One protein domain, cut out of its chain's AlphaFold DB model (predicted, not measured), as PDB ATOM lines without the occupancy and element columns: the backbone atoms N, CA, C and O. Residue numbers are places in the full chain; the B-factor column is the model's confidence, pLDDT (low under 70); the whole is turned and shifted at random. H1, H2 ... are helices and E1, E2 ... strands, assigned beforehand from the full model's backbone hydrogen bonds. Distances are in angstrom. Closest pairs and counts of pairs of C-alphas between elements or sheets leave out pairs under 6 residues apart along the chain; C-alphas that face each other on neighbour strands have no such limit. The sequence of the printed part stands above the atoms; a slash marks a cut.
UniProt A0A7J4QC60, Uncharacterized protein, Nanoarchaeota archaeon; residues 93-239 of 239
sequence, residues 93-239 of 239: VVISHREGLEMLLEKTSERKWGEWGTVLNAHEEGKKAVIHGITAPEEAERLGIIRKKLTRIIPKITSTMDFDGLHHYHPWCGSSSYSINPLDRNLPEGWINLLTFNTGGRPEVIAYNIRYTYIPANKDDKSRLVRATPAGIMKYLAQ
ATOM      1  N   VAL A  93     -18.537   5.605 -37.590       98.12
ATOM      2  CA  VAL A  93     -19.714   4.744 -37.474       98.12
ATOM      3  C   VAL A  93     -19.636   3.693 -38.573       98.12
ATOM      4  O   VAL A  93     -19.486   4.034 -39.749       98.12
ATOM      5  N   VAL A  94     -19.738   2.424 -38.191       98.19
ATOM      6  CA  VAL A  94     -19.731   1.280 -39.106       98.19
ATOM      7  C   VAL A  94     -21.098   0.618 -39.063       98.19
ATOM      8  O   VAL A  94     -21.558   0.213 -38.004       98.19
ATOM      9  N   ILE A  95     -21.749   0.489 -40.213       98.25
ATOM     10  CA  ILE A  95     -23.026  -0.206 -40.367       98.25
ATOM     11  C   ILE A  95     -22.719  -1.612 -40.882       98.25
ATOM     12  O   ILE A  95     -22.588  -1.829 -42.086       98.25
ATOM     13  N   SER A  96     -22.554  -2.567 -39.966       97.81
ATOM     14  CA  SER A  96     -22.249  -3.961 -40.314       97.81
ATOM     15  C   SER A  96     -23.486  -4.730 -40.785       97.81
ATOM     16  O   SER A  96     -23.363  -5.701 -41.531       97.81
ATOM     17  N   HIS A  97     -24.684  -4.263 -40.422       97.69
ATOM     18  CA  HIS A  97     -25.953  -4.839 -40.860       97.69
ATOM     19  C   HIS A  97     -26.303  -4.440 -42.308       97.69
ATOM     20  O   HIS A  97     -27.078  -3.510 -42.546       97.69
ATOM     21  N   ARG A  98     -25.704  -5.137 -43.283       97.00
ATOM     22  CA  ARG A  98     -25.831  -4.825 -44.721       97.00
ATOM     23  C   ARG A  98     -27.268  -4.850 -45.229       97.00
ATOM     24  O   ARG A  98     -27.700  -3.876 -45.831       97.00
ATOM     25  N   GLU A  99     -28.009  -5.911 -44.924       97.19
ATOM     26  CA  GLU A  99     -29.406  -6.073 -45.353       97.19
ATOM     27  C   GLU A  99     -30.284  -4.928 -44.831       97.19
ATOM     28  O   GLU A  99     -31.074  -4.339 -45.569       97.19
ATOM     29  N   GLY A 100     -30.084  -4.533 -43.569       96.38
ATOM     30  CA  GLY A 100     -30.766  -3.382 -42.995       96.38
ATOM     31  C   GLY A 100     -30.409  -2.068 -43.689       96.38
ATOM     32  O   GLY A 100     -31.296  -1.265 -43.964       96.38
ATOM     33  N   LEU A 101     -29.130  -1.840 -44.000       97.12
ATOM     34  CA  LEU A 101     -28.695  -0.645 -44.728       97.12
ATOM     35  C   LEU A 101     -29.315  -0.582 -46.130       97.12
ATOM     36  O   LEU A 101     -29.828   0.467 -46.523       97.12
ATOM     37  N   GLU A 102     -29.287  -1.690 -46.867       96.12
ATOM     38  CA  GLU A 102     -29.884  -1.799 -48.199       96.12
ATOM     39  C   GLU A 102     -31.383  -1.509 -48.152       96.12
ATOM     40  O   GLU A 102     -31.852  -0.631 -48.876       96.12
ATOM     41  N   MET A 103     -32.105  -2.119 -47.208       94.62
ATOM     42  CA  MET A 103     -33.520  -1.842 -46.961       94.62
ATOM     43  C   MET A 103     -33.782  -0.351 -46.691       94.62
ATOM     44  O   MET A 103     -34.732   0.225 -47.233       94.62
ATOM     45  N   LEU A 104     -32.974   0.300 -45.842       93.44
ATOM     46  CA  LEU A 104     -33.141   1.729 -45.557       93.44
ATOM     47  C   LEU A 104     -32.953   2.571 -46.824       93.44
ATOM     48  O   LEU A 104     -33.746   3.484 -47.077       93.44
ATOM     49  N   LEU A 105     -31.916   2.287 -47.616       94.00
ATOM     50  CA  LEU A 105     -31.598   3.026 -48.839       94.00
ATOM     51  C   LEU A 105     -32.633   2.787 -49.944       94.00
ATOM     52  O   LEU A 105     -33.013   3.742 -50.622       94.00
ATOM     53  N   GLU A 106     -33.135   1.562 -50.089       92.62
ATOM     54  CA  GLU A 106     -34.200   1.207 -51.028       92.62
ATOM     55  C   GLU A 106     -35.490   1.965 -50.697       92.62
ATOM     56  O   GLU A 106     -35.961   2.765 -51.508       92.62
ATOM     57  N   LYS A 107     -35.995   1.846 -49.461       88.81
ATOM     58  CA  LYS A 107     -37.199   2.573 -49.014       88.81
ATOM     59  C   LYS A 107     -37.027   4.095 -49.087       88.81
ATOM     60  O   LYS A 107     -37.997   4.826 -49.295       88.81
ATOM     61  N   THR A 108     -35.802   4.592 -48.905       90.25
ATOM     62  CA  THR A 108     -35.463   6.008 -49.121       90.25
ATOM     63  C   THR A 108     -35.627   6.358 -50.602       90.25
ATOM     64  O   THR A 108     -36.307   7.330 -50.923       90.25
ATOM     65  N   SER A 109     -35.081   5.548 -51.510       90.75
ATOM     66  CA  SER A 109     -35.170   5.745 -52.961       90.75
ATOM     67  C   SER A 109     -36.607   5.702 -53.495       90.75
ATOM     68  O   SER A 109     -36.942   6.471 -54.396       90.75
ATOM     69  N   GLU A 110     -37.480   4.877 -52.910       87.94
ATOM     70  CA  GLU A 110     -38.912   4.784 -53.252       87.94
ATOM     71  C   GLU A 110     -39.699   6.083 -53.014       87.94
ATOM     72  O   GLU A 110     -40.830   6.218 -53.479       87.94
ATOM     73  N   ARG A 111     -39.125   7.053 -52.288       78.31
ATOM     74  CA  ARG A 111     -39.772   8.326 -51.936       78.31
ATOM     75  C   ARG A 111     -41.140   8.129 -51.286       78.31
ATOM     76  O   ARG A 111     -42.121   8.763 -51.679       78.31
ATOM     77  N   LYS A 112     -41.211   7.284 -50.252       68.00
ATOM     78  CA  LYS A 112     -42.426   7.184 -49.432       68.00
ATOM     79  C   LYS A 112     -42.889   8.590 -49.025       68.00
ATOM     80  O   LYS A 112     -42.083   9.412 -48.594       68.00
ATOM     81  N   TRP A 113     -44.186   8.859 -49.182       60.91
ATOM     82  CA  TRP A 113     -44.796  10.197 -49.086       60.91
ATOM     83  C   TRP A 113     -44.741  10.839 -47.685       60.91
ATOM     84  O   TRP A 113     -45.212  11.959 -47.502       60.91
ATOM     85  N   GLY A 114     -44.176  10.155 -46.691       77.62
ATOM     86  CA  GLY A 114     -44.098  10.628 -45.317       77.62
ATOM     87  C   GLY A 114     -42.757  10.327 -44.665       77.62
ATOM     88  O   GLY A 114     -42.035   9.412 -45.061       77.62
ATOM     89  N   GLU A 115     -42.461  11.113 -43.636       81.38
ATOM     90  CA  GLU A 115     -41.400  10.819 -42.684       81.38
ATOM     91  C   GLU A 115     -41.676   9.487 -41.984       81.38
ATOM     92  O   GLU A 115     -42.794   9.213 -41.538       81.38
ATOM     93  N   TRP A 116     -40.642   8.667 -41.875       83.12
ATOM     94  CA  TRP A 116     -40.668   7.429 -41.108       83.12
ATOM     95  C   TRP A 116     -39.326   7.254 -40.403       83.12
ATOM     96  O   TRP A 116     -38.420   8.078 -40.530       83.12
ATOM     97  N   GLY A 117     -39.218   6.219 -39.592       86.06
ATOM     98  CA  GLY A 117     -37.989   5.869 -38.905       86.06
ATOM     99  C   GLY A 117     -38.068   4.440 -38.417       86.06
ATOM    100  O   GLY A 117     -39.100   3.803 -38.593       86.06
ATOM    101  N   THR A 118     -37.001   3.951 -37.812       89.06
ATOM    102  CA  THR A 118     -36.970   2.667 -37.105       89.06
ATOM    103  C   THR A 118     -35.965   2.760 -35.957       89.06
ATOM    104  O   THR A 118     -35.410   3.827 -35.700       89.06
ATOM    105  N   VAL A 119     -35.750   1.671 -35.236       90.38
ATOM    106  CA  VAL A 119     -34.740   1.552 -34.180       90.38
ATOM    107  C   VAL A 119     -33.568   0.707 -34.654       90.38
ATOM    108  O   VAL A 119     -33.669  -0.045 -35.631       90.38
ATOM    109  N   LEU A 120     -32.437   0.873 -33.980       92.81
ATOM    110  CA  LEU A 120     -31.213   0.153 -34.286       92.81
ATOM    111  C   LEU A 120     -30.481  -0.272 -33.013       92.81
ATOM    112  O   LEU A 120     -30.634   0.333 -31.950       92.81
ATOM    113  N   ASN A 121     -29.685  -1.324 -33.156       93.94
ATOM    114  CA  ASN A 121     -28.787  -1.842 -32.137       93.94
ATOM    115  C   ASN A 121     -27.352  -1.531 -32.526       93.94
ATOM    116  O   ASN A 121     -26.947  -1.723 -33.685       93.94
ATOM    117  N   ALA A 122     -26.597  -1.044 -31.552       94.94
ATOM    118  CA  ALA A 122     -25.226  -0.639 -31.744       94.94
ATOM    119  C   ALA A 122     -24.388  -0.972 -30.515       94.94
ATOM    120  O   ALA A 122     -24.874  -0.932 -29.393       94.94
ATOM    121  N   HIS A 123     -23.106  -1.243 -30.723       94.12
ATOM    122  CA  HIS A 123     -22.129  -1.349 -29.642       94.12
ATOM    123  C   HIS A 123     -20.881  -0.538 -29.977       94.12
ATOM    124  O   HIS A 123     -20.660  -0.137 -31.124       94.12
ATOM    125  N   GLU A 124     -20.077  -0.254 -28.960       93.38
ATOM    126  CA  GLU A 124     -18.808   0.439 -29.133       93.38
ATOM    127  C   GLU A 124     -17.686  -0.577 -29.371       93.38
ATOM    128  O   GLU A 124     -17.535  -1.544 -28.626       93.38
ATOM    129  N   GLU A 125     -16.882  -0.350 -30.408       93.94
ATOM    130  CA  GLU A 125     -15.662  -1.108 -30.682       93.94
ATOM    131  C   GLU A 125     -14.483  -0.130 -30.816       93.94
ATOM    132  O   GLU A 125     -14.241   0.488 -31.861       93.94
ATOM    133  N   GLY A 126     -13.748   0.067 -29.719       89.50
ATOM    134  CA  GLY A 126     -12.657   1.038 -29.656       89.50
ATOM    135  C   GLY A 126     -13.171   2.476 -29.751       89.50
ATOM    136  O   GLY A 126     -13.747   2.980 -28.806       89.50
ATOM    137  N   LYS A 127     -12.937   3.156 -30.882       91.00
ATOM    138  CA  LYS A 127     -13.470   4.513 -31.154       91.00
ATOM    139  C   LYS A 127     -14.555   4.509 -32.232       91.00
ATOM    140  O   LYS A 127     -14.748   5.515 -32.924       91.00
ATOM    141  N   LYS A 128     -15.205   3.366 -32.440       95.88
ATOM    142  CA  LYS A 128     -16.216   3.168 -33.478       95.88
ATOM    143  C   LYS A 128     -17.554   2.840 -32.839       95.88
ATOM    144  O   LYS A 128     -17.610   2.005 -31.945       95.88
ATOM    145  N   ALA A 129     -18.619   3.444 -33.348       96.62
ATOM    146  CA  ALA A 129     -19.968   2.950 -33.106       96.62
ATOM    147  C   ALA A 129     -20.315   1.935 -34.202       96.62
ATOM    148  O   ALA A 129     -20.299   2.274 -35.388       96.62
ATOM    149  N   VAL A 130     -20.596   0.692 -33.825       97.62
ATOM    150  CA  VAL A 130     -20.898  -0.398 -34.758       97.62
ATOM    151  C   VAL A 130     -22.389  -0.694 -34.707       97.62
ATOM    152  O   VAL A 130     -22.879  -1.264 -33.738       97.62
ATOM    153  N   ILE A 131     -23.111  -0.323 -35.762       97.69
ATOM    154  CA  ILE A 131     -24.533  -0.616 -35.937       97.69
ATOM    155  C   ILE A 131     -24.660  -2.013 -36.543       97.69
ATOM    156  O   ILE A 131     -24.377  -2.214 -37.728       97.69
ATOM    157  N   HIS A 132     -25.092  -2.967 -35.725       96.94
ATOM    158  CA  HIS A 132     -25.161  -4.388 -36.078       96.94
ATOM    159  C   HIS A 132     -26.589  -4.920 -36.221       96.94
ATOM    160  O   HIS A 132     -26.772  -6.048 -36.673       96.94
ATOM    161  N   GLY A 133     -27.601  -4.118 -35.882       96.19
ATOM    162  CA  GLY A 133     -29.004  -4.451 -36.102       96.19
ATOM    163  C   GLY A 133     -29.794  -3.217 -36.508       96.19
ATOM    164  O   GLY A 133     -29.655  -2.159 -35.903       96.19
ATOM    165  N   ILE A 134     -30.621  -3.340 -37.542       95.38
ATOM    166  CA  ILE A 134     -31.582  -2.314 -37.961       95.38
ATOM    167  C   ILE A 134     -32.917  -3.029 -38.076       95.38
ATOM    168  O   ILE A 134     -33.075  -3.908 -38.922       95.38
ATOM    169  N   THR A 135     -33.866  -2.670 -37.217       92.12
ATOM    170  CA  THR A 135     -35.177  -3.313 -37.208       92.12
ATOM    171  C   THR A 135     -35.947  -2.923 -38.467       92.12
ATOM    172  O   THR A 135     -35.995  -1.747 -38.838       92.12
ATOM    173  N   ALA A 136     -36.573  -3.894 -39.131       89.06
ATOM    174  CA  ALA A 136     -37.440  -3.609 -40.268       89.06
ATOM    175  C   ALA A 136     -38.588  -2.668 -39.845       89.06
ATOM    176  O   ALA A 136     -39.161  -2.873 -38.770       89.06
ATOM    177  N   PRO A 137     -38.959  -1.655 -40.651       84.44
ATOM    178  CA  PRO A 137     -40.032  -0.725 -40.299       84.44
ATOM    179  C   PRO A 137     -41.351  -1.418 -39.961       84.44
ATOM    180  O   PRO A 137     -42.046  -1.002 -39.046       84.44
ATOM    181  N   GLU A 138     -41.678  -2.502 -40.661       84.12
ATOM    182  CA  GLU A 138     -42.887  -3.288 -40.432       84.12
ATOM    183  C   GLU A 138     -42.866  -3.967 -39.050       84.12
ATOM    184  O   GLU A 138     -43.879  -4.007 -38.350       84.12
ATOM    185  N   GLU A 139     -41.699  -4.445 -38.613       86.56
ATOM    186  CA  GLU A 139     -41.527  -5.042 -37.287       86.56
ATOM    187  C   GLU A 139     -41.548  -3.977 -36.189       86.56
ATOM    188  O   GLU A 139     -42.249  -4.115 -35.189       86.56
ATOM    189  N   ALA A 140     -40.858  -2.858 -36.393       82.12
ATOM    190  CA  ALA A 140     -40.896  -1.748 -35.454       82.12
ATOM    191  C   ALA A 140     -42.307  -1.115 -35.364       82.12
ATOM    192  O   ALA A 140     -42.727  -0.678 -34.291       82.12
ATOM    193  N   GLU A 141     -43.103  -1.125 -36.436       80.06
ATOM    194  CA  GLU A 141     -44.522  -0.754 -36.388       80.06
ATOM    195  C   GLU A 141     -45.346  -1.762 -35.573       80.06
ATOM    196  O   GLU A 141     -46.102  -1.348 -34.688       80.06
ATOM    197  N   ARG A 142     -45.156  -3.073 -35.790       80.88
ATOM    198  CA  ARG A 142     -45.801  -4.135 -34.991       80.88
ATOM    199  C   ARG A 142     -45.487  -4.026 -33.500       80.88
ATOM    200  O   ARG A 142     -46.382  -4.200 -32.676       80.88
ATOM    201  N   LEU A 143     -44.246  -3.692 -33.156       76.31
ATOM    202  CA  LEU A 143     -43.799  -3.459 -31.780       76.31
ATOM    203  C   LEU A 143     -44.312  -2.122 -31.203       76.31
ATOM    204  O   LEU A 143     -44.107  -1.819 -30.027       76.31
ATOM    205  N   GLY A 144     -45.005  -1.306 -32.008       73.38
ATOM    206  CA  GLY A 144     -45.539  -0.005 -31.608       73.38
ATOM    207  C   GLY A 144     -44.472   1.079 -31.434       73.38
ATOM    208  O   GLY A 144     -44.757   2.115 -30.829       73.38
ATOM    209  N   ILE A 145     -43.270   0.843 -31.962       70.81
ATOM    210  CA  ILE A 145     -42.097   1.727 -31.936       70.81
ATOM    211  C   ILE A 145     -42.258   2.846 -32.975       70.81
ATOM    212  O   ILE A 145     -41.839   3.978 -32.744       70.81
ATOM    213  N   ILE A 146     -42.937   2.569 -34.095       64.25
ATOM    214  CA  ILE A 146     -43.213   3.545 -35.158       64.25
ATOM    215  C   ILE A 146     -44.717   3.840 -35.201       64.25
ATOM    216  O   ILE A 146     -45.494   3.218 -35.912       64.25
ATOM    217  N   ARG A 147     -45.161   4.841 -34.441       57.19
ATOM    218  CA  ARG A 147     -46.389   5.604 -34.729       57.19
ATOM    219  C   ARG A 147     -45.971   6.950 -35.306       57.19
ATOM    220  O   ARG A 147     -44.892   7.436 -34.990       57.19
ATOM    221  N   LYS A 148     -46.844   7.563 -36.117       51.16
ATOM    222  CA  LYS A 148     -46.636   8.740 -37.002       51.16
ATOM    223  C   LYS A 148     -45.955  10.010 -36.419       51.16
ATOM    224  O   LYS A 148     -45.949  11.033 -37.092       51.16
ATOM    225  N   LYS A 149     -45.402  10.003 -35.197       57.09
ATOM    226  CA  LYS A 149     -44.506  11.026 -34.624       57.09
ATOM    227  C   LYS A 149     -43.460  10.357 -33.714       57.09
ATOM    228  O   LYS A 149     -43.777  10.058 -32.561       57.09
ATOM    229  N   LEU A 150     -42.229  10.179 -34.211       54.09
ATOM    230  CA  LEU A 150     -41.082   9.581 -33.492       54.09
ATOM    231  C   LEU A 150     -40.887  10.156 -32.075       54.09
ATOM    232  O   LEU A 150     -40.609   9.429 -31.125       54.09
ATOM    233  N   THR A 151     -41.164  11.449 -31.894       52.66
ATOM    234  CA  THR A 151     -41.008  12.167 -30.619       52.66
ATOM    235  C   THR A 151     -41.907  11.677 -29.476       52.66
ATOM    236  O   THR A 151     -41.677  12.053 -28.332       52.66
ATOM    237  N   ARG A 152     -42.964  10.894 -29.743       52.28
ATOM    238  CA  ARG A 152     -43.894  10.410 -28.699       52.28
ATOM    239  C   ARG A 152     -43.540   9.036 -28.131       52.28
ATOM    240  O   ARG A 152     -44.163   8.626 -27.160       52.28
ATOM    241  N   ILE A 153     -42.602   8.321 -28.749       54.97
ATOM    242  CA  ILE A 153     -42.417   6.876 -28.525       54.97
ATOM    243  C   ILE A 153     -41.093   6.580 -27.833       54.97
ATOM    244  O   ILE A 153     -40.983   5.602 -27.100       54.97
ATOM    245  N   ILE A 154     -40.140   7.501 -27.968       60.22
ATOM    246  CA  ILE A 154     -38.839   7.480 -27.308       60.22
ATOM    247  C   ILE A 154     -38.919   7.084 -25.819       60.22
ATOM    248  O   ILE A 154     -38.248   6.120 -25.471       60.22
ATOM    249  N   PRO A 155     -39.782   7.675 -24.959       56.94
ATOM    250  CA  PRO A 155     -39.811   7.304 -23.539       56.94
ATOM    251  C   PRO A 155     -40.256   5.857 -23.265       56.94
ATOM    252  O   PRO A 155     -39.896   5.282 -22.240       56.94
ATOM    253  N   LYS A 156     -41.064   5.270 -24.160       57.62
ATOM    254  CA  LYS A 156     -41.532   3.879 -24.053       57.62
ATOM    255  C   LYS A 156     -40.468   2.900 -24.549       57.62
ATOM    256  O   LYS A 156     -40.335   1.827 -23.988       57.62
ATOM    257  N   ILE A 157     -39.706   3.279 -25.574       62.09
ATOM    258  CA  ILE A 157     -38.614   2.466 -26.123       62.09
ATOM    259  C   ILE A 157     -37.456   2.397 -25.118       62.09
ATOM    260  O   ILE A 157     -37.013   1.305 -24.789       62.09
ATOM    261  N   THR A 158     -37.039   3.537 -24.557       62.12
ATOM    262  CA  THR A 158     -35.894   3.629 -23.630       62.12
ATOM    263  C   THR A 158     -36.116   2.950 -22.277       62.12
ATOM    264  O   THR A 158     -35.166   2.783 -21.527       62.12
ATOM    265  N   SER A 159     -37.360   2.613 -21.917       55.94
ATOM    266  CA  SER A 159     -37.702   2.030 -20.610       55.94
ATOM    267  C   SER A 159     -37.962   0.524 -20.650       55.94
ATOM    268  O   SER A 159     -38.065  -0.089 -19.591       55.94
ATOM    269  N   THR A 160     -38.089  -0.082 -21.838       56.59
ATOM    270  CA  THR A 160     -38.503  -1.492 -21.967       56.59
ATOM    271  C   THR A 160     -37.695  -2.315 -22.965       56.59
ATOM    272  O   THR A 160     -37.928  -3.517 -23.056       56.59
ATOM    273  N   MET A 161     -36.828  -1.699 -23.774       61.84
ATOM    274  CA  MET A 161     -36.137  -2.374 -24.876       61.84
ATOM    275  C   MET A 161     -34.680  -1.915 -24.979       61.84
ATOM    276  O   MET A 161     -34.402  -0.720 -24.883       61.84
ATOM    277  N   ASP A 162     -33.779  -2.867 -25.227       80.19
ATOM    278  CA  ASP A 162     -32.348  -2.632 -25.434       80.19
ATOM    279  C   ASP A 162     -32.123  -2.130 -26.865       80.19
ATOM    280  O   ASP A 162     -31.861  -2.912 -27.778       80.19
ATOM    281  N   PHE A 163     -32.314  -0.830 -27.088       87.75
ATOM    282  CA  PHE A 163     -31.926  -0.158 -28.329       87.75
ATOM    283  C   PHE A 163     -30.947   0.970 -28.035       87.75
ATOM    284  O   PHE A 163     -31.050   1.661 -27.023       87.75
ATOM    285  N   ASP A 164     -30.055   1.194 -28.992       89.12
ATOM    286  CA  ASP A 164     -28.886   2.065 -28.842       89.12
ATOM    287  C   ASP A 164     -28.885   3.194 -29.885       89.12
ATOM    288  O   ASP A 164     -27.905   3.928 -30.068       89.12
ATOM    289  N   GLY A 165     -30.001   3.325 -30.605       90.44
ATOM    290  CA  GLY A 165     -30.156   4.316 -31.645       90.44
ATOM    291  C   GLY A 165     -31.487   4.305 -32.371       90.44
ATOM    292  O   GLY A 165     -32.326   3.408 -32.238       90.44
ATOM    293  N   LEU A 166     -31.648   5.328 -33.206       90.38
ATOM    294  CA  LEU A 166     -32.801   5.512 -34.077       90.38
ATOM    295  C   LEU A 166     -32.356   5.766 -35.502       90.38
ATOM    296  O   LEU A 166     -31.334   6.390 -35.766       90.38
ATOM    297  N   HIS A 167     -33.196   5.362 -36.435       92.06
ATOM    298  CA  HIS A 167     -33.166   5.831 -37.804       92.06
ATOM    299  C   HIS A 167     -34.339   6.779 -38.045       92.06
ATOM    300  O   HIS A 167     -35.444   6.560 -37.549       92.06
ATOM    301  N   HIS A 168     -34.102   7.813 -38.845       88.69
ATOM    302  CA  HIS A 168     -35.133   8.698 -39.365       88.69
ATOM    303  C   HIS A 168     -34.953   8.920 -40.873       88.69
ATOM    304  O   HIS A 168     -33.836   8.919 -41.384       88.69
ATOM    305  N   TYR A 169     -36.045   9.121 -41.606       87.94
ATOM    306  CA  TYR A 169     -36.046   9.443 -43.030       87.94
ATOM    307  C   TYR A 169     -36.675  10.816 -43.288       87.94
ATOM    308  O   TYR A 169     -37.823  11.050 -42.906       87.94
ATOM    309  N   HIS A 170     -35.954  11.682 -44.012       86.12
ATOM    310  CA  HIS A 170     -36.452  12.972 -44.499       86.12
ATOM    311  C   HIS A 170     -36.806  12.911 -45.997       86.12
ATOM    312  O   HIS A 170     -35.901  12.944 -46.842       86.12
ATOM    313  N   PRO A 171     -38.100  12.916 -46.367       80.06
ATOM    314  CA  PRO A 171     -38.516  12.855 -47.768       80.06
ATOM    315  C   PRO A 171     -38.204  14.111 -48.592       80.06
ATOM    316  O   PRO A 171     -38.000  14.006 -49.800       80.06
ATOM    317  N   TRP A 172     -38.137  15.289 -47.963       78.62
ATOM    318  CA  TRP A 172     -38.148  16.574 -48.684       78.62
ATOM    319  C   TRP A 172     -36.864  17.400 -48.549       78.62
ATOM    320  O   TRP A 172     -36.672  18.375 -49.271       78.62
ATOM    321  N   CYS A 173     -35.974  17.040 -47.625       78.56
ATOM    322  CA  CYS A 173     -34.889  17.925 -47.197       78.56
ATOM    323  C   CYS A 173     -33.631  17.838 -48.085       78.56
ATOM    324  O   CYS A 173     -32.857  18.793 -48.168       78.56
ATOM    325  N   GLY A 174     -33.408  16.724 -48.784       89.38
ATOM    326  CA  GLY A 174     -32.238  16.528 -49.646       89.38
ATOM    327  C   GLY A 174     -30.915  16.941 -49.001       89.38
ATOM    328  O   GLY A 174     -30.633  16.569 -47.866       89.38
ATOM    329  N   SER A 175     -30.081  17.728 -49.691       92.38
ATOM    330  CA  SER A 175     -28.758  18.113 -49.165       92.38
ATOM    331  C   SER A 175     -28.810  18.999 -47.914       92.38
ATOM    332  O   SER A 175     -27.790  19.161 -47.247       92.38
ATOM    333  N   SER A 176     -29.972  19.550 -47.549       90.94
ATOM    334  CA  SER A 176     -30.116  20.256 -46.273       90.94
ATOM    335  C   SER A 176     -30.003  19.320 -45.063       90.94
ATOM    336  O   SER A 176     -29.553  19.767 -44.006       90.94
ATOM    337  N   SER A 177     -30.304  18.025 -45.231       92.44
ATOM    338  CA  SER A 177     -30.259  17.005 -44.175       92.44
ATOM    339  C   SER A 177     -28.864  16.773 -43.591       92.44
ATOM    340  O   SER A 177     -28.753  16.340 -42.451       92.44
ATOM    341  N   TYR A 178     -27.784  17.125 -44.303       93.81
ATOM    342  CA  TYR A 178     -26.431  17.082 -43.725       93.81
ATOM    343  C   TYR A 178     -26.240  18.088 -42.578       93.81
ATOM    344  O   TYR A 178     -25.299  17.970 -41.793       93.81
ATOM    345  N   SER A 179     -27.112  19.094 -42.468       91.94
ATOM    346  CA  SER A 179     -27.168  20.002 -41.325       91.94
ATOM    347  C   SER A 179     -28.217  19.510 -40.329       91.94
ATOM    348  O   SER A 179     -29.343  20.003 -40.325       91.94
ATOM    349  N   ILE A 180     -27.830  18.558 -39.474       89.88
ATOM    350  CA  ILE A 180     -28.706  18.022 -38.421       89.88
ATOM    351  C   ILE A 180     -29.149  19.156 -37.493       89.88
ATOM    352  O   ILE A 180     -28.310  19.800 -36.845       89.88
ATOM    353  N   ASN A 181     -30.457  19.385 -37.434       84.75
ATOM    354  CA  ASN A 181     -31.036  20.453 -36.635       84.75
ATOM    355  C   ASN A 181     -30.998  20.085 -35.126       84.75
ATOM    356  O   ASN A 181     -30.825  18.919 -34.759       84.75
ATOM    357  N   PRO A 182     -31.148  21.057 -34.209       84.56
ATOM    358  CA  PRO A 182     -31.184  20.757 -32.778       84.56
ATOM    359  C   PRO A 182     -32.353  19.862 -32.339       84.56
ATOM    360  O   PRO A 182     -32.232  19.193 -31.321       84.56
ATOM    361  N   LEU A 183     -33.474  19.851 -33.070       82.19
ATOM    362  CA  LEU A 183     -34.632  19.004 -32.757       82.19
ATOM    363  C   LEU A 183     -34.291  17.518 -32.938       82.19
ATOM    364  O   LEU A 183     -34.546  16.729 -32.035       82.19
ATOM    365  N   ASP A 184     -33.636  17.175 -34.043       82.12
ATOM    366  CA  ASP A 184     -33.156  15.837 -34.382       82.12
ATOM    367  C   ASP A 184     -32.013  15.426 -33.453       82.12
ATOM    368  O   ASP A 184     -31.908  14.275 -33.061       82.12
ATOM    369  N   ARG A 185     -31.155  16.362 -33.023       85.94
ATOM    370  CA  ARG A 185     -30.117  16.050 -32.022       85.94
ATOM    371  C   ARG A 185     -30.676  15.808 -30.628       85.94
ATOM    372  O   ARG A 185     -29.981  15.221 -29.808       85.94
ATOM    373  N   ASN A 186     -31.898  16.253 -30.349       77.75
ATOM    374  CA  ASN A 186     -32.534  16.092 -29.048       77.75
ATOM    375  C   ASN A 186     -33.222  14.720 -28.879       77.75
ATOM    376  O   ASN A 186     -34.243  14.603 -28.200       77.75
ATOM    377  N   LEU A 187     -32.668  13.691 -29.519       74.44
ATOM    378  CA  LEU A 187     -32.997  12.279 -29.318       74.44
ATOM    379  C   LEU A 187     -32.364  11.752 -28.007       74.44
ATOM    380  O   LEU A 187     -31.669  12.527 -27.331       74.44
ATOM    381  N   PRO A 188     -32.647  10.497 -27.590       72.38
ATOM    382  CA  PRO A 188     -32.082   9.922 -26.373       72.38
ATOM    383  C   PRO A 188     -30.581  10.104 -26.297       72.38
ATOM    384  O   PRO A 188     -29.860  10.031 -27.294       72.38
ATOM    385  N   GLU A 189     -30.130  10.404 -25.092       74.19
ATOM    386  CA  GLU A 189     -28.729  10.672 -24.855       74.19
ATOM    387  C   GLU A 189     -27.918   9.382 -24.982       74.19
ATOM    388  O   GLU A 189     -28.426   8.285 -24.770       74.19
ATOM    389  N   GLY A 190     -26.661   9.511 -25.402       79.75
ATOM    390  CA  GLY A 190     -25.773   8.365 -25.594       79.75
ATOM    391  C   GLY A 190     -26.032   7.538 -26.854       79.75
ATOM    392  O   GLY A 190     -25.179   6.729 -27.187       79.75
ATOM    393  N   TRP A 191     -27.127   7.767 -27.586       89.75
ATOM    394  CA  TRP A 191     -27.482   7.004 -28.789       89.75
ATOM    395  C   TRP A 191     -26.740   7.456 -30.053       89.75
ATOM    396  O   TRP A 191     -26.419   8.640 -30.230       89.75
ATOM    397  N   ILE A 192     -26.535   6.510 -30.977       93.44
ATOM    398  CA  ILE A 192     -26.081   6.785 -32.343       93.44
ATOM    399  C   ILE A 192     -27.269   6.720 -33.297       93.44
ATOM    400  O   ILE A 192     -27.985   5.730 -33.359       93.44
ATOM    401  N   ASN A 193     -27.506   7.785 -34.055       94.19
ATOM    402  CA  ASN A 193     -28.686   7.881 -34.907       94.19
ATOM    403  C   ASN A 193     -28.299   7.874 -36.381       94.19
ATOM    404  O   ASN A 193     -27.267   8.428 -36.757       94.19
ATOM    405  N   LEU A 194     -29.154   7.295 -37.219       95.56
ATOM    406  CA  LEU A 194     -29.075   7.345 -38.671       95.56
ATOM    407  C   LEU A 194     -30.128   8.303 -39.228       95.56
ATOM    408  O   LEU A 194     -31.260   8.368 -38.751       95.56
ATOM    409  N   LEU A 195     -29.767   9.016 -40.288       94.69
ATOM    410  CA  LEU A 195     -30.699   9.787 -41.098       94.69
ATOM    411  C   LEU A 195     -30.536   9.390 -42.559       94.69
ATOM    412  O   LEU A 195     -29.427   9.465 -43.090       94.69
ATOM    413  N   THR A 196     -31.634   9.028 -43.216       94.62
ATOM    414  CA  THR A 196     -31.663   8.825 -44.667       94.62
ATOM    415  C   THR A 196     -32.499   9.878 -45.377       94.62
ATOM    416  O   THR A 196     -33.425  10.465 -44.816       94.62
ATOM    417  N   PHE A 197     -32.137  10.181 -46.620       94.31
ATOM    418  CA  PHE A 197     -32.797  11.195 -47.449       94.31
ATOM    419  C   PHE A 197     -32.339  11.063 -48.902       94.31
ATOM    420  O   PHE A 197     -31.342  10.410 -49.179       94.31
ATOM    421  N   ASN A 198     -33.023  11.707 -49.848       91.31
ATOM    422  CA  ASN A 198     -32.624  11.676 -51.259       91.31
ATOM    423  C   ASN A 198     -31.888  12.944 -51.690       91.31
ATOM    424  O   ASN A 198     -32.422  14.041 -51.550       91.31
ATOM    425  N   THR A 199     -30.723  12.816 -52.328       88.38
ATOM    426  CA  THR A 199     -30.039  13.935 -52.998       88.38
ATOM    427  C   THR A 199     -29.930  13.685 -54.494       88.38
ATOM    428  O   THR A 199     -29.373  12.683 -54.928       88.38
ATOM    429  N   GLY A 200     -30.502  14.572 -55.316       78.94
ATOM    430  CA  GLY A 200     -30.440  14.430 -56.779       78.94
ATOM    431  C   GLY A 200     -30.936  13.070 -57.298       78.94
ATOM    432  O   GLY A 200     -30.402  12.567 -58.277       78.94
ATOM    433  N   GLY A 201     -31.905  12.452 -56.611       75.75
ATOM    434  CA  GLY A 201     -32.437  11.128 -56.955       75.75
ATOM    435  C   GLY A 201     -31.637   9.930 -56.435       75.75
ATOM    436  O   GLY A 201     -32.024   8.807 -56.729       75.75
ATOM    437  N   ARG A 202     -30.565  10.137 -55.658       88.00
ATOM    438  CA  ARG A 202     -29.819   9.062 -54.989       88.00
ATOM    439  C   ARG A 202     -30.117   9.057 -53.486       88.00
ATOM    440  O   ARG A 202     -30.053  10.131 -52.879       88.00
ATOM    441  N   PRO A 203     -30.408   7.895 -52.876       93.25
ATOM    442  CA  PRO A 203     -30.579   7.809 -51.432       93.25
ATOM    443  C   PRO A 203     -29.229   8.037 -50.754       93.25
ATOM    444  O   PRO A 203     -28.214   7.519 -51.202       93.25
ATOM    445  N   GLU A 204     -29.196   8.795 -49.678       95.56
ATOM    446  CA  GLU A 204     -28.029   9.054 -48.840       95.56
ATOM    447  C   GLU A 204     -28.326   8.573 -47.423       95.56
ATOM    448  O   GLU A 204     -29.486   8.491 -47.010       95.56
ATOM    449  N   VAL A 205     -27.262   8.285 -46.680       96.50
ATOM    450  CA  VAL A 205     -27.317   8.010 -45.248       96.50
ATOM    451  C   VAL A 205     -26.202   8.779 -44.559       96.50
ATOM    452  O   VAL A 205     -25.085   8.877 -45.066       96.50
ATOM    453  N   ILE A 206     -26.521   9.341 -43.405       97.44
ATOM    454  CA  ILE A 206     -25.556   9.924 -42.480       97.44
ATOM    455  C   ILE A 206     -25.849   9.400 -41.085       97.44
ATOM    456  O   ILE A 206     -26.974   8.986 -40.801       97.44
ATOM    457  N   ALA A 207     -24.855   9.469 -40.211       97.12
ATOM    458  CA  ALA A 207     -25.062   9.237 -38.794       97.12
ATOM    459  C   ALA A 207     -24.862  10.529 -38.014       97.12
ATOM    460  O   ALA A 207     -24.239  11.488 -38.485       97.12
ATOM    461  N   TYR A 208     -25.393  10.568 -36.805       95.50
ATOM    462  CA  TYR A 208     -25.190  11.672 -35.890       95.50
ATOM    463  C   TYR A 208     -25.456  11.239 -34.455       95.50
ATOM    464  O   TYR A 208     -26.293  10.385 -34.173       95.50
ATOM    465  N   ASN A 209     -24.759  11.893 -33.541       92.88
ATOM    466  CA  ASN A 209     -25.097  11.896 -32.128       92.88
ATOM    467  C   ASN A 209     -25.352  13.356 -31.709       92.88
ATOM    468  O   ASN A 209     -25.469  14.266 -32.538       92.88
ATOM    469  N   ILE A 210     -25.425  13.614 -30.415       89.69
ATOM    470  CA  ILE A 210     -25.611  14.964 -29.874       89.69
ATOM    471  C   ILE A 210     -24.482  15.951 -30.262       89.69
ATOM    472  O   ILE A 210     -24.732  17.151 -30.421       89.69
ATOM    473  N   ARG A 211     -23.246  15.474 -30.474       89.06
ATOM    474  CA  ARG A 211     -22.046  16.290 -30.741       89.06
ATOM    475  C   ARG A 211     -21.717  16.409 -32.222       89.06
ATOM    476  O   ARG A 211     -21.423  17.505 -32.704       89.06
ATOM    477  N   TYR A 212     -21.756  15.293 -32.933       93.81
ATOM    478  CA  TYR A 212     -21.091  15.111 -34.212       93.81
ATOM    479  C   TYR A 212     -22.059  14.658 -35.301       93.81
ATOM    480  O   TYR A 212     -23.178  14.212 -35.045       93.81
ATOM    481  N   THR A 213     -21.629  14.842 -36.543       96.12
ATOM    482  CA  THR A 213     -22.277  14.319 -37.747       96.12
ATOM    483  C   THR A 213     -21.240  13.512 -38.502       96.12
ATOM    484  O   THR A 213     -20.075  13.910 -38.559       96.12
ATOM    485  N   TYR A 214     -21.669  12.404 -39.084       97.94
ATOM    486  CA  TYR A 214     -20.832  11.458 -39.800       97.94
ATOM    487  C   TYR A 214     -21.386  11.292 -41.206       97.94
ATOM    488  O   TYR A 214     -22.587  11.097 -41.377       97.94
ATOM    489  N   ILE A 215     -20.521  11.378 -42.208       97.75
ATOM    490  CA  ILE A 215     -20.893  11.224 -43.619       97.75
ATOM    491  C   ILE A 215     -20.155  10.031 -44.220       97.75
ATOM    492  O   ILE A 215     -19.113   9.656 -43.677       97.75
ATOM    493  N   PRO A 216     -20.634   9.457 -45.334       97.19
ATOM    494  CA  PRO A 216     -19.935   8.365 -45.997       97.19
ATOM    495  C   PRO A 216     -18.477   8.718 -46.303       97.19
ATOM    496  O   PRO A 216     -18.179   9.793 -46.831       97.19
ATOM    497  N   ALA A 217     -17.561   7.814 -45.950       95.25
ATOM    498  CA  ALA A 217     -16.139   7.963 -46.256       95.25
ATOM    499  C   ALA A 217     -15.889   7.940 -47.773       95.25
ATOM    500  O   ALA A 217     -14.990   8.618 -48.274       95.25
ATOM    501  N   ASN A 218     -16.720   7.180 -48.491       89.00
ATOM    502  CA  ASN A 218     -16.811   7.121 -49.939       89.00
ATOM    503  C   ASN A 218     -18.293   7.223 -50.346       89.00
ATOM    504  O   ASN A 218     -19.170   6.783 -49.616       89.00
ATOM    505  N   LYS A 219     -18.585   7.788 -51.516       85.62
ATOM    506  CA  LYS A 219     -19.947   7.887 -52.057       85.62
ATOM    507  C   LYS A 219     -20.574   6.547 -52.408       85.62
ATOM    508  O   LYS A 219     -21.796   6.411 -52.330       85.62
ATOM    509  N   ASP A 220     -19.744   5.601 -52.829       88.25
ATOM    510  CA  ASP A 220     -20.210   4.295 -53.290       88.25
ATOM    511  C   ASP A 220     -20.433   3.332 -52.118       88.25
ATOM    512  O   ASP A 220     -21.310   2.475 -52.186       88.25
ATOM    513  N   ASP A 221     -19.695   3.516 -51.018       92.69
ATOM    514  CA  ASP A 221     -19.815   2.710 -49.805       92.69
ATOM    515  C   ASP A 221     -20.369   3.533 -48.638       92.69
ATOM    516  O   ASP A 221     -19.683   4.347 -48.015       92.69
ATOM    517  N   LYS A 222     -21.634   3.264 -48.325       95.50
ATOM    518  CA  LYS A 222     -22.399   3.910 -47.254       95.50
ATOM    519  C   LYS A 222     -22.363   3.149 -45.932       95.50
ATOM    520  O   LYS A 222     -22.994   3.589 -44.975       95.50
ATOM    521  N   SER A 223     -21.640   2.031 -45.863       97.62
ATOM    522  CA  SER A 223     -21.488   1.253 -44.630       97.62
ATOM    523  C   SER A 223     -20.504   1.890 -43.651       97.62
ATOM    524  O   SER A 223     -20.579   1.643 -42.451       97.62
ATOM    525  N   ARG A 224     -19.605   2.750 -44.142       98.00
ATOM    526  CA  ARG A 224     -18.571   3.396 -43.336       98.00
ATOM    527  C   ARG A 224     -18.736   4.910 -43.330       98.00
ATOM    528  O   ARG A 224     -18.515   5.575 -44.344       98.00
ATOM    529  N   LEU A 225     -19.076   5.467 -42.171       98.44
ATOM    530  CA  LEU A 225     -19.323   6.895 -41.992       98.44
ATOM    531  C   LEU A 225     -18.264   7.510 -41.076       98.44
ATOM    532  O   LEU A 225     -18.030   7.043 -39.965       98.44
ATOM    533  N   VAL A 226     -17.641   8.596 -41.516       97.50
ATOM    534  CA  VAL A 226     -16.578   9.286 -40.775       97.50
ATOM    535  C   VAL A 226     -17.069  10.618 -40.244       97.50
ATOM    536  O   VAL A 226     -17.832  11.324 -40.911       97.50
ATOM    537  N   ARG A 227     -16.612  10.983 -39.043       97.31
ATOM    538  CA  ARG A 227     -16.933  12.275 -38.438       97.31
ATOM    539  C   ARG A 227     -16.551  13.410 -39.386       97.31
ATOM    540  O   ARG A 227     -15.424  13.487 -39.870       97.31
ATOM    541  N   ALA A 228     -17.483  14.330 -39.605       96.94
ATOM    542  CA  ALA A 228     -17.316  15.422 -40.544       96.94
ATOM    543  C   ALA A 228     -17.530  16.782 -39.885       96.94
ATOM    544  O   ALA A 228     -18.517  17.037 -39.195       96.94
ATOM    545  N   THR A 229     -16.601  17.695 -40.155       95.94
ATOM    546  CA  THR A 229     -16.805  19.123 -39.909       95.94
ATOM    547  C   THR A 229     -17.672  19.718 -41.020       95.94
ATOM    548  O   THR A 229     -17.805  19.120 -42.094       95.94
ATOM    549  N   PRO A 230     -18.202  20.939 -40.847       94.94
ATOM    550  CA  PRO A 230     -18.916  21.601 -41.930       94.94
ATOM    551  C   PRO A 230     -18.089  21.774 -43.215       94.94
ATOM    552  O   PRO A 230     -18.636  21.695 -44.312       94.94
ATOM    553  N   ALA A 231     -16.771  21.969 -43.100       96.12
ATOM    554  CA  ALA A 231     -15.873  22.000 -44.255       96.12
ATOM    555  C   ALA A 231     -15.751  20.616 -44.923       96.12
ATOM    556  O   ALA A 231     -15.771  20.522 -46.151       96.12
ATOM    557  N   GLY A 232     -15.695  19.540 -44.128       96.56
ATOM    558  CA  GLY A 232     -15.706  18.161 -44.625       96.56
ATOM    559  C   GLY A 232     -16.983  17.824 -45.402       96.56
ATOM    560  O   GLY A 232     -16.902  17.316 -46.519       96.56
ATOM    561  N   ILE A 233     -18.151  18.204 -44.872       96.56
ATOM    562  CA  ILE A 233     -19.446  18.043 -45.556       96.56
ATOM    563  C   ILE A 233     -19.457  18.813 -46.882       96.56
ATOM    564  O   ILE A 233     -19.845  18.272 -47.914       96.56
ATOM    565  N   MET A 234     -18.974  20.059 -46.891       96.00
ATOM    566  CA  MET A 234     -18.878  20.850 -48.122       96.00
ATOM    567  C   MET A 234     -18.001  20.185 -49.184       96.00
ATOM    568  O   MET A 234     -18.360  20.223 -50.362       96.00
ATOM    569  N   LYS A 235     -16.880  19.573 -48.784       96.06
ATOM    570  CA  LYS A 235     -15.998  18.824 -49.688       96.06
ATOM    571  C   LYS A 235     -16.689  17.575 -50.239       96.06
ATOM    572  O   LYS A 235     -16.605  17.332 -51.437       96.06
ATOM    573  N   TYR A 236     -17.403  16.824 -49.401       95.25
ATOM    574  CA  TYR A 236     -18.183  15.657 -49.829       95.25
ATOM    575  C   TYR A 236     -19.270  16.031 -50.848       95.25
ATOM    576  O   TYR A 236     -19.390  15.402 -51.896       95.25
ATOM    577  N   LEU A 237     -20.001  17.122 -50.601       93.50
ATOM    578  CA  LEU A 237     -21.043  17.627 -51.504       93.50
ATOM    579  C   LEU A 237     -20.501  18.218 -52.820       93.50
ATOM    580  O   LEU A 237     -21.279  18.447 -53.752       93.50
ATOM    581  N   ALA A 238     -19.201  18.524 -52.891       93.31
ATOM    582  CA  ALA A 238     -18.551  19.071 -54.085       93.31
ATOM    583  C   ALA A 238     -18.294  18.011 -55.158       93.31
ATOM    584  O   ALA A 238     -18.364  18.324 -56.345       93.31
ATOM    585  N   GLN A 239     -17.982  16.791 -54.716       89.38
ATOM    586  CA  GLN A 239     -17.764  15.624 -55.564       89.38
ATOM    587  C   GLN A 239     -19.030  15.305 -56.358       89.38
ATOM    588  O   GLN A 239     -18.948  14.464 -57.269       89.38
TER     589      GLN A 239
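This is residues 93 to 239 of the 239 residues of an uncharacterized protein of Nanoarchaeota archaeon (UniProt A0A7J4QC60). A closed barrel of eight strands, E1 to E8, makes the core, with H1, H2, H4 and H6 outside its wall. H6 lies towards one end of the longest dimension, and H3, beyond H2, towards the other. The 147 printed residues include six named helices and eight strands, in the order E1 H1 E2 E3 H2 H3 E4 H4 H5 E5 E6 E7 E8 H6; the class is mixed, helices and strands. Round the mixed ring run E1 E3 E2 E4 E5 E6 E7 E8 and back to E1. The whole is compact, with a radius of gyration of the C-alphas of 14.2 A and spans of 42 by 38 by 29 A.

Start at E1, residues 93 to 95: it is parallel to E3, residues 128 to 134, with N 94 and O 129 2.9 A apart, and antiparallel to E8, residues 224 to 227, with N 93 and O 225 2.8 A apart. H1, residues 98 to 109, is on the barrel at a height of 7.0 A, over E5, residues 193 to 199, and slantwise to it at 39 degrees on the local plane; their closest C-alphas, Thr 108 and Phe 197, are 6.1 A apart. E2, residues 116 to 125, forms a hairpin with E3, where N 130 and O 123 are 2.8 A apart, and its residues 116 to 120 pair antiparallel with E4, residues 165 to 170, where N 118 and O 167 are 3.0 A apart. H2, residues 137 to 142, is on the barrel over none of its strands; its closest C-alpha to E2 is Pro 137, 5.6 A from that of Thr 118. H3, residues 154 to 160, is only just not on the barrel, with 4 pairs of C-alphas within 10 A. E4, H4, residues 174 to 178, H5, residues 182 to 185, and E5 form a strand-helix-strand unit, two parallel neighbour strands with helices between, its crossover right-handed; N 168 and O 194 are 2.9 A apart. H4 is only just over E5, with 3 of its 5 C-alphas falling on it, and H5 is on the barrel. E5, E6, residues 202 to 208, E7, residues 213 to 216, and E8 form a meander, each strand the antiparallel neighbour of the one before, with N 195 and O 206 2.8 A, N 207 and O 214 3.0 A, and N 215 and O 226 3.0 A apart. H6, residues 230 to 238, is over E7 and along it, 26 degrees on the local plane; their closest C-alphas, Ile 215 and Ile 233, are 7.2 A apart. Every O i to N i+4 pair is within hydrogen-bond range in H1, H2 and H6, against 1 of 3 in H3 and 0 of 1 in H4, where O i to N i+3 has 2 of 4 and 1 of 2; H5 is too short for an i+4 pair.

Find C-alpha 93 at (-19.714, 4.744, -37.474), where E1 begins. H1 runs 16.3 A from C-alpha 98, and E2 28.4 A from C-alpha 116 at (-40.668, 7.429, -41.108). E5 measures 19.1 A and E6 19.8 A; H6 ends at C-alpha 238, (-18.551, 19.071, -54.085).

Look at Thr 160 and Ala 238 for the two C-alphas farthest apart, 43.0 A. The printed part has no cut, and the link from H2 to H3 is long, 11 residues. Mean pLDDT of the printed part is 86.5; residues 112 to 113 and 146 to 161 are under 70.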